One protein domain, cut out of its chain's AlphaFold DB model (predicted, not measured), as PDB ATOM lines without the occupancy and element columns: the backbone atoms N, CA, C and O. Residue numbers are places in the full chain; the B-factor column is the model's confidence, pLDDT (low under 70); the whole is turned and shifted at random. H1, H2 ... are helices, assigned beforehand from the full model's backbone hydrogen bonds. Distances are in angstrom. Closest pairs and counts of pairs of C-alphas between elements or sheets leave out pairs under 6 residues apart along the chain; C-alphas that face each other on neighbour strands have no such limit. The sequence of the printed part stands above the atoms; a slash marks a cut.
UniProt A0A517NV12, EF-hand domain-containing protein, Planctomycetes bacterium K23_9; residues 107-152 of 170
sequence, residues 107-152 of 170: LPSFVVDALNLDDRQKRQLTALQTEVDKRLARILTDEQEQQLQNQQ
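What this domain is: This is residues 107 to 152 of the 170 residues of the protein "EF-hand domain-containing protein" of Planctomycetes bacterium K23_9 (UniProt A0A517NV12). One long helix, H2, makes the base of an open bracket, with the short helices H1 and H3 over its two ends on one side and an empty gap between them. The printed part has 46 residues with three named helices, in the order H1, H2, H3, and no named strand; the class is all helix. It is loose, with a radius of gyration of the C-alphas of 13.4 A, and flat, spanning 36 by 20 by 10 A.

Where its parts are: H2, residues 119 to 139, is 30.6 A long, from C-alpha 119 at (44.994, -30.268, -27.454). H1 is residues 109 to 114, 8.6 A. H3, residues 142 to 150, is 12.2 A and ends at C-alpha 150 at (60.619, -8.648, -9.352).

How they stand to each other: H2 and H3 are close but not clearly touching; their closest C-alphas, of Ala 137 and Glu 145, are 7.7 A apart. They run opposite ways at a steep tilt of 54 degrees. H1 and H2 are only just apart, closest 8.3 A. H1 and H3 are apart. In H1, H2 and H3 every O i to N i+4 pair is within hydrogen-bond range.

The domain as a whole: The C-alphas of Asp 118 and Glu 143, the two farthest apart, are 36.6 A apart. The printed part has no cut, and both links are tight. Mean pLDDT of the printed part is 70.5; residues 107 to 115, 136, 140 and 143 to 152 are under 70.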
ATOM      1  N   LEU A 107      45.322 -21.301 -14.532       69.69
ATOM      2  CA  LEU A 107      45.466 -22.633 -13.970       69.69
ATOM      3  C   LEU A 107      46.959 -22.905 -13.780       69.69
ATOM      4  O   LEU A 107      47.696 -22.866 -14.764       69.69
ATOM      5  N   PRO A 108      47.419 -23.199 -12.553       68.88
ATOM      6  CA  PRO A 108      48.803 -23.582 -12.326       68.88
ATOM      7  C   PRO A 108      49.179 -24.811 -13.158       68.88
ATOM      8  O   PRO A 108      48.366 -25.727 -13.315       68.88
ATOM      9  N   SER A 109      50.430 -24.880 -13.614       66.94
ATOM     10  CA  SER A 109      50.938 -26.006 -14.414       66.94
ATOM     11  C   SER A 109      50.682 -27.369 -13.762       66.94
ATOM     12  O   SER A 109      50.268 -28.306 -14.438       66.94
ATOM     13  N   PHE A 110      50.788 -27.456 -12.430       66.62
ATOM     14  CA  PHE A 110      50.506 -28.692 -11.695       66.62
ATOM     15  C   PHE A 110      49.056 -29.184 -11.856       66.62
ATOM     16  O   PHE A 110      48.807 -30.386 -11.803       66.62
ATOM     17  N   VAL A 111      48.093 -28.277 -12.055       66.94
ATOM     18  CA  VAL A 111      46.681 -28.628 -12.281       66.94
ATOM     19  C   VAL A 111      46.454 -29.028 -13.737       66.94
ATOM     20  O   VAL A 111      45.712 -29.968 -14.004       66.94
ATOM     21  N   VAL A 112      47.125 -28.363 -14.679       68.44
ATOM     22  CA  VAL A 112      47.082 -28.710 -16.110       68.44
ATOM     23  C   VAL A 112      47.580 -30.139 -16.339       68.44
ATOM     24  O   VAL A 112      46.938 -30.905 -17.062       68.44
ATOM     25  N   ASP A 113      48.672 -30.510 -15.671       67.44
ATOM     26  CA  ASP A 113      49.251 -31.851 -15.744       67.44
ATOM     27  C   ASP A 113      48.359 -32.899 -15.057       67.44
ATOM     28  O   ASP A 113      48.194 -34.007 -15.569       67.44
ATOM     29  N   ALA A 114      47.716 -32.542 -13.937       67.12
ATOM     30  CA  ALA A 114      46.803 -33.432 -13.217       67.12
ATOM     31  C   ALA A 114      45.484 -33.703 -13.968       67.12
ATOM     32  O   ALA A 114      44.882 -34.760 -13.784       67.12
ATOM     33  N   LEU A 115      45.033 -32.765 -14.809       68.81
ATOM     34  CA  LEU A 115      43.774 -32.868 -15.557       68.81
ATOM     35  C   LEU A 115      43.912 -33.561 -16.922       68.81
ATOM     36  O   LEU A 115      42.894 -33.811 -17.563       68.81
ATOM     37  N   ASN A 116      45.138 -33.882 -17.356       76.12
ATOM     38  CA  ASN A 116      45.435 -34.568 -18.621       76.12
ATOM     39  C   ASN A 116      44.648 -33.998 -19.822       76.12
ATOM     40  O   ASN A 116      43.964 -34.718 -20.550       76.12
ATOM     41  N   LEU A 117      44.711 -32.674 -19.977       74.88
ATOM     42  CA  LEU A 117      43.921 -31.927 -20.956       74.88
ATOM     43  C   LEU A 117      44.272 -32.293 -22.405       74.88
ATOM     44  O   LEU A 117      45.445 -32.484 -22.748       74.88
ATOM     45  N   ASP A 118      43.259 -32.296 -23.272       74.56
ATOM     46  CA  ASP A 118      43.433 -32.481 -24.712       74.56
ATOM     47  C   ASP A 118      43.996 -31.223 -25.413       74.56
ATOM     48  O   ASP A 118      44.081 -30.127 -24.846       74.56
ATOM     49  N   ASP A 119      44.391 -31.361 -26.682       80.00
ATOM     50  CA  ASP A 119      44.994 -30.268 -27.454       80.00
ATOM     51  C   ASP A 119      44.069 -29.055 -27.641       80.00
ATOM     52  O   ASP A 119      44.548 -27.925 -27.785       80.00
ATOM     53  N   ARG A 120      42.746 -29.254 -27.662       71.81
ATOM     54  CA  ARG A 120      41.774 -28.159 -27.780       71.81
ATOM     55  C   ARG A 120      41.663 -27.410 -26.457       71.81
ATOM     56  O   ARG A 120      41.692 -26.181 -26.467       71.81
ATOM     57  N   GLN A 121      41.615 -28.132 -25.341       71.06
ATOM     58  CA  GLN A 121      41.551 -27.570 -23.994       71.06
ATOM     59  C   GLN A 121      42.821 -26.772 -23.659       71.06
ATOM     60  O   GLN A 121      42.734 -25.653 -23.155       71.06
ATOM     61  N   LYS A 122      44.004 -27.268 -24.047       75.31
ATOM     62  CA  LYS A 122      45.272 -26.524 -23.909       75.31
ATOM     63  C   LYS A 122      45.266 -25.211 -24.695       75.31
ATOM     64  O   LYS A 122      45.662 -24.176 -24.168       75.31
ATOM     65  N   ARG A 123      44.758 -25.220 -25.933       74.06
ATOM     66  CA  ARG A 123      44.621 -24.000 -26.751       74.06
ATOM     67  C   ARG A 123      43.659 -22.989 -26.129       74.06
ATOM     68  O   ARG A 123      43.924 -21.791 -26.194       74.06
ATOM     69  N   GLN A 124      42.565 -23.456 -25.525       71.06
ATOM     70  CA  GLN A 124      41.624 -22.591 -24.807       71.06
ATOM     71  C   GLN A 124      42.277 -21.944 -23.584       71.06
ATOM     72  O   GLN A 124      42.095 -20.746 -23.380       71.06
ATOM     73  N   LEU A 125      43.102 -22.683 -22.833       73.38
ATOM     74  CA  LEU A 125      43.877 -22.111 -21.729       73.38
ATOM     75  C   LEU A 125      44.865 -21.046 -22.205       73.38
ATOM     76  O   LEU A 125      44.923 -19.976 -21.613       73.38
ATOM     77  N   THR A 126      45.583 -21.279 -23.305       76.50
ATOM     78  CA  THR A 126      46.492 -20.268 -23.871       76.50
ATOM     79  C   THR A 126      45.752 -19.004 -24.319       76.50
ATOM     80  O   THR A 126      46.220 -17.886 -24.089       76.50
ATOM     81  N   ALA A 127      44.586 -19.161 -24.949       74.31
ATOM     82  CA  ALA A 127      43.759 -18.030 -25.363       74.31
ATOM     83  C   ALA A 127      43.245 -17.234 -24.153       74.31
ATOM     84  O   ALA A 127      43.273 -16.003 -24.166       74.31
ATOM     85  N   LEU A 128      42.827 -17.935 -23.097       76.50
ATOM     86  CA  LEU A 128      42.375 -17.327 -21.852       76.50
ATOM     87  C   LEU A 128      43.516 -16.598 -21.134       76.50
ATOM     88  O   LEU A 128      43.327 -15.462 -20.709       76.50
ATOM     89  N   GLN A 129      44.709 -17.197 -21.089       75.88
ATOM     90  CA  GLN A 129      45.918 -16.581 -20.542       75.88
ATOM     91  C   GLN A 129      46.228 -15.250 -21.236       75.88
ATOM     92  O   GLN A 129      46.370 -14.223 -20.587       75.88
ATOM     93  N   THR A 130      46.201 -15.242 -22.572       79.56
ATOM     94  CA  THR A 130      46.448 -14.035 -23.380       79.56
ATOM     95  C   THR A 130      45.435 -12.920 -23.094       79.56
ATOM     96  O   THR A 130      45.776 -11.736 -23.094       79.56
ATOM     97  N   GLU A 131      44.165 -13.272 -22.892       72.81
ATOM     98  CA  GLU A 131      43.111 -12.306 -22.572       72.81
ATOM     99  C   GLU A 131      43.270 -11.747 -21.149       72.81
ATOM    100  O   GLU A 131      43.043 -10.555 -20.930       72.81
ATOM    101  N   VAL A 132      43.694 -12.578 -20.194       78.06
ATOM    102  CA  VAL A 132      44.016 -12.147 -18.830       78.06
ATOM    103  C   VAL A 132      45.214 -11.204 -18.835       78.06
ATOM    104  O   VAL A 132      45.087 -10.107 -18.295       78.06
ATOM    105  N   ASP A 133      46.300 -11.537 -19.531       71.75
ATOM    106  CA  ASP A 133      47.492 -10.683 -19.638       71.75
ATOM    107  C   ASP A 133      47.143  -9.314 -20.245       71.75
ATOM    108  O   ASP A 133      47.501  -8.268 -19.710       71.75
ATOM    109  N   LYS A 134      46.335  -9.289 -21.315       76.75
ATOM    110  CA  LYS A 134      45.860  -8.034 -21.928       76.75
ATOM    111  C   LYS A 134      45.010  -7.186 -20.990       76.75
ATOM    112  O   LYS A 134      45.009  -5.960 -21.099       76.75
ATOM    113  N   ARG A 135      44.218  -7.814 -20.120       72.81
ATOM    114  CA  ARG A 135      43.397  -7.102 -19.132       72.81
ATOM    115  C   ARG A 135      44.241  -6.608 -17.972       72.81
ATOM    116  O   ARG A 135      44.019  -5.488 -17.527       72.81
ATOM    117  N   LEU A 136      45.207  -7.407 -17.534       67.88
ATOM    118  CA  LEU A 136      46.176  -7.026 -16.517       67.88
ATOM    119  C   LEU A 136      47.000  -5.831 -16.991       67.88
ATOM    120  O   LEU A 136      46.995  -4.827 -16.297       67.88
ATOM    121  N   ALA A 137      47.528  -5.843 -18.215       72.38
ATOM    122  CA  ALA A 137      48.257  -4.711 -18.798       72.38
ATOM    123  C   ALA A 137      47.415  -3.425 -18.955       72.38
ATOM    124  O   ALA A 137      47.946  -2.329 -19.074       72.38
ATOM    125  N   ARG A 138      46.077  -3.530 -18.981       76.31
ATOM    126  CA  ARG A 138      45.178  -2.358 -19.009       76.31
ATOM    127  C   ARG A 138      44.852  -1.803 -17.623       76.31
ATOM    128  O   ARG A 138      44.350  -0.685 -17.537       76.31
ATOM    129  N   ILE A 139      45.025  -2.604 -16.574       71.50
ATOM    130  CA  ILE A 139      44.663  -2.262 -15.189       71.50
ATOM    131  C   ILE A 139      45.914  -1.920 -14.375       71.50
ATOM    132  O   ILE A 139      45.861  -1.031 -13.529       71.50
ATOM    133  N   LEU A 140      47.007  -2.634 -14.624       69.81
ATOM    134  CA  LEU A 140      48.302  -2.452 -13.992       69.81
ATOM    135  C   LEU A 140      49.097  -1.405 -14.764       69.81
ATOM    136  O   LEU A 140      49.081  -1.378 -15.993       69.81
ATOM    137  N   THR A 141      49.798  -0.545 -14.032       73.38
ATOM    138  CA  THR A 141      50.840   0.295 -14.625       73.38
ATOM    139  C   THR A 141      52.099  -0.537 -14.869       73.38
ATOM    140  O   THR A 141      52.333  -1.531 -14.176       73.38
ATOM    141  N   ASP A 142      52.953  -0.096 -15.795       71.81
ATOM    142  CA  ASP A 142      54.234  -0.750 -16.111       71.81
ATOM    143  C   ASP A 142      55.086  -1.011 -14.847       71.81
ATOM    144  O   ASP A 142      55.765  -2.030 -14.715       71.81
ATOM    145  N   GLU A 143      54.998  -0.111 -13.864       68.81
ATOM    146  CA  GLU A 143      55.685  -0.204 -12.571       68.81
ATOM    147  C   GLU A 143      55.099  -1.289 -11.650       68.81
ATOM    148  O   GLU A 143      55.833  -1.920 -10.888       68.81
ATOM    149  N   GLN A 144      53.786  -1.524 -11.700       66.31
ATOM    150  CA  GLN A 144      53.117  -2.576 -10.927       66.31
ATOM    151  C   GLN A 144      53.364  -3.959 -11.537       66.31
ATOM    152  O   GLN A 144      53.553  -4.926 -10.799       66.31
ATOM    153  N   GLU A 145      53.435  -4.048 -12.866       67.56
ATOM    154  CA  GLU A 145      53.834  -5.270 -13.571       67.56
ATOM    155  C   GLU A 145      55.289  -5.646 -13.241       67.56
ATOM    156  O   GLU A 145      55.572  -6.786 -12.863       67.56
ATOM    157  N   GLN A 146      56.205  -4.671 -13.235       67.12
ATOM    158  CA  GLN A 146      57.592  -4.896 -12.811       67.12
ATOM    159  C   GLN A 146      57.715  -5.329 -11.348       67.12
ATOM    160  O   GLN A 146      58.579  -6.144 -11.029       67.12
ATOM    161  N   GLN A 147      56.864  -4.841 -10.442       64.69
ATOM    162  CA  GLN A 147      56.873  -5.285  -9.041       64.69
ATOM    163  C   GLN A 147      56.400  -6.731  -8.869       64.69
ATOM    164  O   GLN A 147      56.855  -7.407  -7.945       64.69
ATOM    165  N   LEU A 148      55.519  -7.214  -9.747       64.38
ATOM    166  CA  LEU A 148      55.093  -8.614  -9.788       64.38
ATOM    167  C   LEU A 148      56.187  -9.511 -10.382       64.38
ATOM    168  O   LEU A 148      56.437 -10.597  -9.860       64.38
ATOM    169  N   GLN A 149      56.892  -9.032 -11.411       63.53
ATOM    170  CA  GLN A 149      58.029  -9.733 -12.012       63.53
ATOM    171  C   GLN A 149      59.248  -9.778 -11.075       63.53
ATOM    172  O   GLN A 149      59.914 -10.803 -10.981       63.53
ATOM    173  N   ASN A 150      59.520  -8.705 -10.326       64.25
ATOM    174  CA  ASN A 150      60.619  -8.648  -9.352       64.25
ATOM    175  C   ASN A 150      60.315  -9.390  -8.041       64.25
ATOM    176  O   ASN A 150      61.238  -9.686  -7.285       64.25
ATOM    177  N   GLN A 151      59.044  -9.690  -7.759       55.44
ATOM    178  CA  GLN A 151      58.642 -10.596  -6.675       55.44
ATOM    179  C   GLN A 151      58.702 -12.067  -7.074       55.44
ATOM    180  O   GLN A 151      58.528 -12.932  -6.215       55.44
ATOM    181  N   GLN A 152      58.981 -12.371  -8.342       50.41
ATOM    182  CA  GLN A 152      59.396 -13.706  -8.731       50.41
ATOM    183  C   GLN A 152      60.666 -14.007  -7.927       50.41
ATOM    184  O   GLN A 152      61.660 -13.297  -8.103       50.41
TER     185      GLN A 152